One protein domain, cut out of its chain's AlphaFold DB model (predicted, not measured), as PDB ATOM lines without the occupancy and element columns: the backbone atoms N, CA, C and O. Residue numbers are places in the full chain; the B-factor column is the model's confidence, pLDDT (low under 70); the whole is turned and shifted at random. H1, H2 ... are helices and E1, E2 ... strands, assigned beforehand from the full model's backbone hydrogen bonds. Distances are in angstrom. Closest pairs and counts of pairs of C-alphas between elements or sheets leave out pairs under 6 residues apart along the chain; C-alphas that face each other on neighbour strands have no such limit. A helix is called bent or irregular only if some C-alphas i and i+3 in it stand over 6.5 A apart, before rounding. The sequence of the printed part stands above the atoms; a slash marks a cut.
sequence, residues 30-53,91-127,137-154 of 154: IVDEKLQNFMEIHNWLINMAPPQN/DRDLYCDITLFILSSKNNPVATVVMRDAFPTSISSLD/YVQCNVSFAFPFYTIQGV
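What this domain is: This is residues 30 to 53, 91 to 127 and 137 to 154 of the 154 residues of an uncharacterized protein of marine metagenome (UniProt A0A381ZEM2). A bent, strongly twisted sheet forms an L: the long strand E2 turns by 91 degrees at residue 120, and its two parts pair with different strands. Along one arm E2 runs between E1 and E4; along the other it pairs with E3, and helix H1 covers that part, while the short helix H2 sits near the corner. The printed part has 79 residues, with two named helices, H1 and H2, followed along the chain by four named strands; the sheet is branched, with the antiparallel neighbour pairs E1 and E2, E2 and E3, and E2 and E4, and the class is mixed, helices and strands. The whole is loose, with a radius of gyration of the C-alphas of 15.3 A, and flat, spanning 49 by 34 by 16 A.

How they stand to each other: E2, residues 109 to 123, has three neighbours in staggered pairing. E1, residues 96 to 103, lies on one side of it, beside residues 109 to 118, antiparallel at 141 degrees; E1 and E2 form a hairpin, with N 100 and O 113 within hydrogen-bond range at 2.8 A. On the other side of E2 are E4, residues 148 to 153, and E3, residues 139 to 145. E4 is antiparallel to E2 at 161 degrees, with N 114 and O 150 at 2.9 A. E3 is antiparallel to E2 beside residues 118 to 122, with N 121 and O 143 at 2.8 A. E3 and E4 are apart, though a tight link joins them; E1 and E3 are apart too. H1, residues 36 to 48, is on the sheet at a height of 8.8 A, over E2 and E3, and slantwise to the strands, at 53 degrees to E2 on the local plane. The closest C-alphas of H1 and E2 are those of Leu 45 and Pro 120, 6.2 A apart. H2, residues 91 to 94, only grazes the sheet with residues 92 to 94. H1 and H2 only just touch, with 3 pairs of C-alphas within 8 A, made by residues 44 to 48 of H1 alone; the closest are Met 48 and Leu 94, 6.8 A. In H1 every O i to N i+4 pair is within hydrogen-bond range; H2 is too short for such a pair.

Where its parts are: E2 is 28.4 A long, E1 22.5 A, E3 20.2 A, H1 18.8 A, E4 16.8 A and H2 5.8 A, from first to last C-alpha. H1 begins at C-alpha 36 (619.087, 473.094, 479.763), E2 has C-alpha 120 at (630.719, 467.763, 489.543), and E4 ends at C-alpha 153 (635.323, 489.046, 503.813).

The domain as a whole: The two C-alphas farthest apart are those of Asn 53 and Lys 106, 51.2 A. Residues 54 to 90 and 128 to 136 are not printed; the C-alphas across these cuts are 20.5 A and 10.1 A apart. Of the links that are printed whole, H2 to E1, E1 to E2 and E3 to E4 are tight. The mean pLDDT of the printed part is 87.8; residues 51 to 53, 91 and 154, the chain's last, are under 70.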
ATOM      1  N   ILE A  30     616.614 474.896 490.881       93.44
ATOM      2  CA  ILE A  30     615.347 474.627 490.202       93.44
ATOM      3  C   ILE A  30     615.644 474.299 488.740       93.44
ATOM      4  O   ILE A  30     616.388 475.019 488.070       93.44
ATOM      5  N   VAL A  31     615.065 473.213 488.250       91.50
ATOM      6  CA  VAL A  31     615.233 472.755 486.874       91.50
ATOM      7  C   VAL A  31     614.345 473.585 485.941       91.50
ATOM      8  O   VAL A  31     613.182 473.838 486.248       91.50
ATOM      9  N   ASP A  32     614.905 474.026 484.813       89.00
ATOM     10  CA  ASP A  32     614.158 474.776 483.795       89.00
ATOM     11  C   ASP A  32     613.296 473.841 482.924       89.00
ATOM     12  O   ASP A  32     613.607 472.659 482.773       89.00
ATOM     13  N   GLU A  33     612.252 474.371 482.283       87.06
ATOM     14  CA  GLU A  33     611.320 473.622 481.423       87.06
ATOM     15  C   GLU A  33     612.042 472.894 480.279       87.06
ATOM     16  O   GLU A  33     611.700 471.769 479.916       87.06
ATOM     17  N   LYS A  34     613.090 473.515 479.729       88.75
ATOM     18  CA  LYS A  34     613.903 472.932 478.651       88.75
ATOM     19  C   LYS A  34     615.005 471.997 479.149       88.75
ATOM     20  O   LYS A  34     615.779 471.502 478.331       88.75
ATOM     21  N   LEU A  35     615.113 471.781 480.463       89.81
ATOM     22  CA  LEU A  35     616.164 470.994 481.119       89.81
ATOM     23  C   LEU A  35     617.592 471.443 480.772       89.81
ATOM     24  O   LEU A  35     618.533 470.670 480.942       89.81
ATOM     25  N   GLN A  36     617.784 472.669 480.273       88.69
ATOM     26  CA  GLN A  36     619.087 473.094 479.763       88.69
ATOM     27  C   GLN A  36     620.145 473.087 480.875       88.69
ATOM     28  O   GLN A  36     621.220 472.525 480.699       88.69
ATOM     29  N   ASN A  37     619.800 473.620 482.049       90.00
ATOM     30  CA  ASN A  37     620.680 473.634 483.217       90.00
ATOM     31  C   ASN A  37     621.083 472.225 483.686       90.00
ATOM     32  O   ASN A  37     622.252 471.966 483.961       90.00
ATOM     33  N   PHE A  38     620.124 471.301 483.740       91.56
ATOM     34  CA  PHE A  38     620.376 469.913 484.107       91.56
ATOM     35  C   PHE A  38     621.273 469.221 483.076       91.56
ATOM     36  O   PHE A  38     622.242 468.557 483.444       91.56
ATOM     37  N   MET A  39     620.982 469.407 481.786       89.38
ATOM     38  CA  MET A  39     621.751 468.808 480.697       89.38
ATOM     39  C   MET A  39     623.194 469.313 480.670       89.38
ATOM     40  O   MET A  39     624.093 468.519 480.421       89.38
ATOM     41  N   GLU A  40     623.447 470.589 480.957       88.06
ATOM     42  CA  GLU A  40     624.809 471.135 481.025       88.06
ATOM     43  C   GLU A  40     625.658 470.429 482.095       88.06
ATOM     44  O   GLU A  40     626.753 469.949 481.791       88.06
ATOM     45  N   ILE A  41     625.134 470.271 483.315       89.12
ATOM     46  CA  ILE A  41     625.846 469.568 484.399       89.12
ATOM     47  C   ILE A  41     625.975 468.069 484.092       89.12
ATOM     48  O   ILE A  41     627.030 467.472 484.317       89.12
ATOM     49  N   HIS A  42     624.924 467.451 483.552       87.62
ATOM     50  CA  HIS A  42     624.943 466.039 483.170       87.62
ATOM     51  C   HIS A  42     625.999 465.749 482.093       87.62
ATOM     52  O   HIS A  42     626.770 464.798 482.213       87.62
ATOM     53  N   ASN A  43     626.074 466.599 481.070       83.88
ATOM     54  CA  ASN A  43     627.071 466.499 480.011       83.88
ATOM     55  C   ASN A  43     628.487 466.707 480.547       83.88
ATOM     56  O   ASN A  43     629.395 465.973 480.161       83.88
ATOM     57  N   TRP A  44     628.675 467.651 481.472       84.31
ATOM     58  CA  TRP A  44     629.961 467.834 482.139       84.31
ATOM     59  C   TRP A  44     630.412 466.549 482.854       84.31
ATOM     60  O   TRP A  44     631.539 466.101 482.649       84.31
ATOM     61  N   LEU A  45     629.514 465.887 483.590       84.50
ATOM     62  CA  LEU A  45     629.812 464.613 484.255       84.50
ATOM     63  C   LEU A  45     630.140 463.494 483.250       84.50
ATOM     64  O   LEU A  45     631.092 462.743 483.459       84.50
ATOM     65  N   ILE A  46     629.400 463.399 482.139       81.31
ATOM     66  CA  ILE A  46     629.681 462.421 481.075       81.31
ATOM     67  C   ILE A  46     631.067 462.641 480.465       81.31
ATOM     68  O   ILE A  46     631.755 461.662 480.186       81.31
ATOM     69  N   ASN A  47     631.497 463.890 480.282       75.44
ATOM     70  CA  ASN A  47     632.812 464.188 479.707       75.44
ATOM     71  C   ASN A  47     633.974 463.738 480.591       75.44
ATOM     72  O   ASN A  47     635.042 463.426 480.079       75.44
ATOM     73  N   MET A  48     633.770 463.729 481.908       77.06
ATOM     74  CA  MET A  48     634.766 463.261 482.873       77.06
ATOM     75  C   MET A  48     634.759 461.739 483.037       77.06
ATOM     76  O   MET A  48     635.707 461.157 483.566       77.06
ATOM     77  N   ALA A  49     633.683 461.084 482.611       71.88
ATOM     78  CA  ALA A  49     633.543 459.643 482.679       71.88
ATOM     79  C   ALA A  49     634.204 458.963 481.464       71.88
ATOM     80  O   ALA A  49     634.312 459.551 480.385       71.88
ATOM     81  N   PRO A  50     634.632 457.695 481.599       70.56
ATOM     82  CA  PRO A  50     635.091 456.927 480.450       70.56
ATOM     83  C   PRO A  50     633.987 456.813 479.382       70.56
ATOM     84  O   PRO A  50     632.800 456.739 479.720       70.56
ATOM     85  N   PRO A  51     634.361 456.747 478.090       67.44
ATOM     86  CA  PRO A  51     633.401 456.646 477.002       67.44
ATOM     87  C   PRO A  51     632.579 455.360 477.129       67.44
ATOM     88  O   PRO A  51     633.114 454.263 477.283       67.44
ATOM     89  N   GLN A  52     631.264 455.496 477.016       66.62
ATOM     90  CA  GLN A  52     630.299 454.401 477.099       66.62
ATOM     91  C   GLN A  52     630.094 453.691 475.754       66.62
ATOM     92  O   GLN A  52     629.552 452.591 475.717       66.62
ATOM     93  N   ASN A  53     630.510 454.301 474.637       66.00
ATOM     94  CA  ASN A  53     630.345 453.742 473.294       66.00
ATOM     95  C   ASN A  53     631.581 453.966 472.417       66.00
ATOM     96  O   ASN A  53     632.248 454.994 472.515       66.00
ATOM     97  N   ASP A  91     643.932 468.328 480.721       67.12
ATOM     98  CA  ASP A  91     642.642 468.035 481.356       67.12
ATOM     99  C   ASP A  91     641.990 469.261 482.035       67.12
ATOM    100  O   ASP A  91     640.905 469.191 482.595       67.12
ATOM    101  N   ARG A  92     642.655 470.421 481.998       70.81
ATOM    102  CA  ARG A  92     642.222 471.662 482.648       70.81
ATOM    103  C   ARG A  92     640.855 472.151 482.188       70.81
ATOM    104  O   ARG A  92     640.173 472.786 482.980       70.81
ATOM    105  N   ASP A  93     640.453 471.828 480.963       72.31
ATOM    106  CA  ASP A  93     639.143 472.214 480.434       72.31
ATOM    107  C   ASP A  93     637.985 471.454 481.111       72.31
ATOM    108  O   ASP A  93     636.839 471.877 481.002       72.31
ATOM    109  N   LEU A  94     638.260 470.357 481.832       77.62
ATOM    110  CA  LEU A  94     637.250 469.621 482.603       77.62
ATOM    111  C   LEU A  94     636.985 470.214 483.996       77.62
ATOM    112  O   LEU A  94     636.056 469.768 484.667       77.62
ATOM    113  N   TYR A  95     637.759 471.211 484.430       85.06
ATOM    114  CA  TYR A  95     637.607 471.861 485.733       85.06
ATOM    115  C   TYR A  95     637.096 473.293 485.558       85.06
ATOM    116  O   TYR A  95     637.431 473.970 484.585       85.06
ATOM    117  N   CYS A  96     636.301 473.785 486.509       87.50
ATOM    118  CA  CYS A  96     635.847 475.175 486.511       87.50
ATOM    119  C   CYS A  96     635.947 475.808 487.904       87.50
ATOM    120  O   CYS A  96     635.932 475.125 488.922       87.50
ATOM    121  N   ASP A  97     636.039 477.134 487.960       91.56
ATOM    122  CA  ASP A  97     636.034 477.860 489.228       91.56
ATOM    123  C   ASP A  97     634.598 478.239 489.619       91.56
ATOM    124  O   ASP A  97     633.842 478.772 488.803       91.56
ATOM    125  N   ILE A  98     634.230 478.035 490.888       92.75
ATOM    126  CA  ILE A  98     632.915 478.418 491.425       92.75
ATOM    127  C   ILE A  98     633.094 479.588 492.390       92.75
ATOM    128  O   ILE A  98     633.854 479.504 493.354       92.75
ATOM    129  N   THR A  99     632.361 480.678 492.159       93.69
ATOM    130  CA  THR A  99     632.339 481.841 493.056       93.69
ATOM    131  C   THR A  99     630.951 482.026 493.653       93.69
ATOM    132  O   THR A  99     629.985 482.265 492.933       93.69
ATOM    133  N   LEU A 100     630.860 481.939 494.978       92.00
ATOM    134  CA  LEU A 100     629.641 482.156 495.746       92.00
ATOM    135  C   LEU A 100     629.700 483.514 496.446       92.00
ATOM    136  O   LEU A 100     630.610 483.782 497.231       92.00
ATOM    137  N   PHE A 101     628.688 484.342 496.204       92.62
ATOM    138  CA  PHE A 101     628.519 485.628 496.871       92.62
ATOM    139  C   PHE A 101     627.478 485.506 497.980       92.62
ATOM    140  O   PHE A 101     626.310 485.212 497.727       92.62
ATOM    141  N   ILE A 102     627.903 485.759 499.213       92.06
ATOM    142  CA  ILE A 102     627.025 485.835 500.376       92.06
ATOM    143  C   ILE A 102     626.674 487.300 500.579       92.06
ATOM    144  O   ILE A 102     627.547 488.133 500.840       92.06
ATOM    145  N   LEU A 103     625.390 487.611 500.442       94.12
ATOM    146  CA  LEU A 103     624.886 488.976 500.449       94.12
ATOM    147  C   LEU A 103     624.145 489.278 501.758       94.12
ATOM    148  O   LEU A 103     623.469 488.430 502.337       94.12
ATOM    149  N   SER A 104     624.276 490.517 502.218       93.31
ATOM    150  CA  SER A 104     623.488 491.102 503.303       93.31
ATOM    151  C   SER A 104     622.039 491.334 502.856       93.31
ATOM    152  O   SER A 104     621.744 491.391 501.665       93.31
ATOM    153  N   SER A 105     621.134 491.575 503.809       93.69
ATOM    154  CA  SER A 105     619.748 491.996 503.547       93.69
ATOM    155  C   SER A 105     619.633 493.260 502.687       93.69
ATOM    156  O   SER A 105     618.599 493.490 502.067       93.69
ATOM    157  N   LYS A 106     620.695 494.074 502.621       94.12
ATOM    158  CA  LYS A 106     620.795 495.250 501.738       94.12
ATOM    159  C   LYS A 106     621.422 494.946 500.371       94.12
ATOM    160  O   LYS A 106     621.773 495.878 499.661       94.12
ATOM    161  N   ASN A 107     621.587 493.670 500.021       90.75
ATOM    162  CA  ASN A 107     622.222 493.202 498.787       90.75
ATOM    163  C   ASN A 107     623.706 493.600 498.631       90.75
ATOM    164  O   ASN A 107     624.238 493.636 497.527       90.75
ATOM    165  N   ASN A 108     624.382 493.897 499.744       91.50
ATOM    166  CA  ASN A 108     625.822 494.155 499.757       91.50
ATOM    167  C   ASN A 108     626.578 492.837 499.983       91.50
ATOM    168  O   ASN A 108     626.167 492.087 500.874       91.50
ATOM    169  N   PRO A 109     627.667 492.546 499.250       89.31
ATOM    170  CA  PRO A 109     628.474 491.358 499.500       89.31
ATOM    171  C   PRO A 109     629.135 491.454 500.873       89.31
ATOM    172  O   PRO A 109     629.795 492.439 501.183       89.31
ATOM    173  N   VAL A 110     628.903 490.440 501.702       92.69
ATOM    174  CA  VAL A 110     629.488 490.284 503.042       92.69
ATOM    175  C   VAL A 110     630.678 489.336 502.978       92.69
ATOM    176  O   VAL A 110     631.692 489.544 503.638       92.69
ATOM    177  N   ALA A 111     630.560 488.285 502.169       92.19
ATOM    178  CA  ALA A 111     631.639 487.346 501.936       92.19
ATOM    179  C   ALA A 111     631.572 486.799 500.513       92.19
ATOM    180  O   ALA A 111     630.491 486.551 499.975       92.19
ATOM    181  N   THR A 112     632.742 486.569 499.937       93.19
ATOM    182  CA  THR A 112     632.908 485.903 498.649       93.19
ATOM    183  C   THR A 112     633.708 484.630 498.874       93.19
ATOM    184  O   THR A 112     634.827 484.679 499.391       93.19
ATOM    185  N   VAL A 113     633.134 483.490 498.504       93.38
ATOM    186  CA  VAL A 113     633.796 482.185 498.563       93.38
ATOM    187  C   VAL A 113     634.190 481.791 497.149       93.38
ATOM    188  O   VAL A 113     633.333 481.706 496.276       93.38
ATOM    189  N   VAL A 114     635.476 481.549 496.920       94.50
ATOM    190  CA  VAL A 114     636.005 481.102 495.626       94.50
ATOM    191  C   VAL A 114     636.547 479.690 495.788       94.50
ATOM    192  O   VAL A 114     637.535 479.483 496.496       94.50
ATOM    193  N   MET A 115     635.901 478.734 495.132       94.69
ATOM    194  CA  MET A 115     636.345 477.349 494.987       94.69
ATOM    195  C   MET A 115     637.101 477.223 493.664       94.69
ATOM    196  O   MET A 115     636.574 477.608 492.618       94.69
ATOM    197  N   ARG A 116     638.340 476.732 493.723       91.62
ATOM    198  CA  ARG A 116     639.205 476.573 492.545       91.62
ATOM    199  C   ARG A 116     639.135 475.161 492.002       91.62
ATOM    200  O   ARG A 116     639.053 474.241 492.810       91.62
ATOM    201  N   ASP A 117     639.235 475.014 490.683       90.31
ATOM    202  CA  ASP A 117     639.318 473.717 489.993       90.31
ATOM    203  C   ASP A 117     638.226 472.728 490.455       90.31
ATOM    204  O   ASP A 117     638.481 471.559 490.759       90.31
ATOM    205  N   ALA A 118     636.998 473.227 490.579       91.38
ATOM    206  CA  ALA A 118     635.844 472.447 490.977       91.38
ATOM    207  C   ALA A 118     635.304 471.614 489.808       91.38
ATOM    208  O   ALA A 118     635.355 472.018 488.645       91.38
ATOM    209  N   PHE A 119     634.743 470.454 490.136       91.06
ATOM    210  CA  PHE A 119     634.103 469.562 489.174       91.06
ATOM    211  C   PHE A 119     632.926 468.806 489.806       91.06
ATOM    212  O   PHE A 119     632.937 468.547 491.017       91.06
ATOM    213  N   PRO A 120     631.878 468.471 489.031       92.50
ATOM    214  CA  PRO A 120     630.719 467.763 489.543       92.50
ATOM    215  C   PRO A 120     631.093 466.313 489.843       92.50
ATOM    216  O   PRO A 120     631.758 465.637 489.063       92.50
ATOM    217  N   THR A 121     630.628 465.820 490.982       92.62
ATOM    218  CA  THR A 121     630.815 464.426 491.409       92.62
ATOM    219  C   THR A 121     629.534 463.621 491.301       92.62
ATOM    220  O   THR A 121     629.572 462.428 491.010       92.62
ATOM    221  N   SER A 122     628.390 464.268 491.514       93.31
ATOM    222  CA  SER A 122     627.079 463.647 491.407       93.31
ATOM    223  C   SER A 122     626.006 464.692 491.122       93.31
ATOM    224  O   SER A 122     626.139 465.870 491.465       93.31
ATOM    225  N   ILE A 123     624.932 464.230 490.489       93.00
ATOM    226  CA  ILE A 123     623.699 464.975 490.264       93.00
ATOM    227  C   ILE A 123     622.520 464.071 490.639       93.00
ATOM    228  O   ILE A 123     622.558 462.866 490.375       93.00
ATOM    229  N   SER A 124     621.504 464.620 491.302       93.50
ATOM    230  CA  SER A 124     620.330 463.864 491.742       93.50
ATOM    231  C   SER A 124     619.403 463.518 490.576       93.50
ATOM    232  O   SER A 124     619.400 464.188 489.541       93.50
ATOM    233  N   SER A 125     618.566 462.495 490.763       90.19
ATOM    234  CA  SER A 125     617.443 462.232 489.860       90.19
ATOM    235  C   SER A 125     616.432 463.380 489.882       90.19
ATOM    236  O   SER A 125     616.384 464.169 490.829       90.19
ATOM    237  N   LEU A 126     615.629 463.463 488.818       89.81
ATOM    238  CA  LEU A 126     614.460 464.334 488.755       89.81
ATOM    239  C   LEU A 126     613.235 463.506 489.133       89.81
ATOM    240  O   LEU A 126     612.890 462.556 488.424       89.81
ATOM    241  N   ASP A 127     612.585 463.877 490.228       87.25
ATOM    242  CA  ASP A 127     611.375 463.214 490.694       87.25
ATOM    243  C   ASP A 127     610.139 463.911 490.114       87.25
ATOM    244  O   ASP A 127     609.914 465.102 490.331       87.25
ATOM    245  N   TYR A 137     607.826 472.913 491.703       87.56
ATOM    246  CA  TYR A 137     608.976 473.061 490.815       87.56
ATOM    247  C   TYR A 137     609.926 471.885 491.000       87.56
ATOM    248  O   TYR A 137     610.339 471.588 492.122       87.56
ATOM    249  N   VAL A 138     610.324 471.259 489.895       89.12
ATOM    250  CA  VAL A 138     611.323 470.190 489.922       89.12
ATOM    251  C   VAL A 138     612.658 470.777 490.371       89.12
ATOM    252  O   VAL A 138     613.151 471.753 489.803       89.12
ATOM    253  N   GLN A 139     613.239 470.184 491.408       92.31
ATOM    254  CA  GLN A 139     614.526 470.587 491.962       92.31
ATOM    255  C   GLN A 139     615.535 469.464 491.792       92.31
ATOM    256  O   GLN A 139     615.192 468.285 491.854       92.31
ATOM    257  N   CYS A 140     616.789 469.845 491.590       93.56
ATOM    258  CA  CYS A 140     617.897 468.919 491.460       93.56
ATOM    259  C   CYS A 140     619.036 469.349 492.384       93.56
ATOM    260  O   CYS A 140     619.344 470.539 492.491       93.56
ATOM    261  N   ASN A 141     619.645 468.379 493.062       95.06
ATOM    262  CA  ASN A 141     620.828 468.581 493.882       95.06
ATOM    263  C   ASN A 141     622.078 468.127 493.123       95.06
ATOM    264  O   ASN A 141     622.110 467.033 492.560       95.06
ATOM    265  N   VAL A 142     623.112 468.960 493.123       94.56
ATOM    266  CA  VAL A 142     624.420 468.672 492.533       94.56
ATOM    267  C   VAL A 142     625.500 468.830 493.595       94.56
ATOM    268  O   VAL A 142     625.460 469.771 494.388       94.56
ATOM    269  N   SER A 143     626.466 467.912 493.606       95.44
ATOM    270  CA  SER A 143     627.624 467.960 494.504       95.44
ATOM    271  C   SER A 143     628.914 468.148 493.720       95.44
ATOM    272  O   SER A 143     629.206 467.389 492.794       95.44
ATOM    273  N   PHE A 144     629.715 469.126 494.121       94.19
ATOM    274  CA  PHE A 144     631.002 469.459 493.527       94.19
ATOM    275  C   PHE A 144     632.141 469.108 494.479       94.19
ATOM    276  O   PHE A 144     632.086 469.412 495.672       94.19
ATOM    277  N   ALA A 145     633.197 468.508 493.942       93.62
ATOM    278  CA  ALA A 145     634.467 468.388 494.639       93.62
ATOM    279  C   ALA A 145     635.408 469.489 494.163       93.62
ATOM    280  O   ALA A 145     635.368 469.904 493.007       93.62
ATOM    281  N   PHE A 146     636.254 469.952 495.072       92.94
ATOM    282  CA  PHE A 146     637.270 470.952 494.793       92.94
ATOM    283  C   PHE A 146     638.465 470.717 495.732       92.94
ATOM    284  O   PHE A 146     638.291 470.249 496.862       92.94
ATOM    285  N   PRO A 147     639.694 471.025 495.296       90.25
ATOM    286  CA  PRO A 147     640.894 470.856 496.108       90.25
ATOM    287  C   PRO A 147     640.985 471.844 497.276       90.25
ATOM    288  O   PRO A 147     641.458 471.477 498.351       90.25
ATOM    289  N   PHE A 148     640.569 473.098 497.084       90.38
ATOM    290  CA  PHE A 148     640.553 474.115 498.132       90.38
ATOM    291  C   PHE A 148     639.591 475.257 497.798       90.38
ATOM    292  O   PHE A 148     639.299 475.528 496.633       90.38
ATOM    293  N   TYR A 149     639.131 475.956 498.836       92.56
ATOM    294  CA  TYR A 149     638.398 477.211 498.696       92.56
ATOM    295  C   TYR A 149     639.097 478.336 499.457       92.56
ATOM    296  O   TYR A 149     639.829 478.109 500.422       92.56
ATOM    297  N   THR A 150     638.842 479.570 499.035       91.44
ATOM    298  CA  THR A 150     639.251 480.783 499.749       91.44
ATOM    299  C   THR A 150     638.021 481.611 500.085       91.44
ATOM    300  O   THR A 150     637.094 481.692 499.281       91.44
ATOM    301  N   ILE A 151     637.996 482.201 501.279       92.00
ATOM    302  CA  ILE A 151     636.924 483.100 501.715       92.00
ATOM    303  C   ILE A 151     637.526 484.488 501.870       92.00
ATOM    304  O   ILE A 151     638.510 484.666 502.588       92.00
ATOM    305  N   GLN A 152     636.921 485.464 501.207       90.19
ATOM    306  CA  GLN A 152     637.255 486.873 501.349       90.19
ATOM    307  C   GLN A 152     636.064 487.585 501.989       90.19
ATOM    308  O   GLN A 152     634.978 487.621 501.411       90.19
ATOM    309  N   GLY A 153     636.259 488.104 503.203       84.31
ATOM    310  CA  GLY A 153     635.323 489.046 503.813       84.31
ATOM    311  C   GLY A 153     635.491 490.416 503.164       84.31
ATOM    312  O   GLY A 153     636.629 490.832 502.926       84.31
ATOM    313  N   VAL A 154     634.372 491.068 502.848       61.00
ATOM    314  CA  VAL A 154     634.340 492.443 502.320       61.00
ATOM    315  C   VAL A 154     634.126 493.429 503.458       61.00
ATOM    316  O   VAL A 154     633.275 493.143 504.331       61.00
TER     317      VAL A 154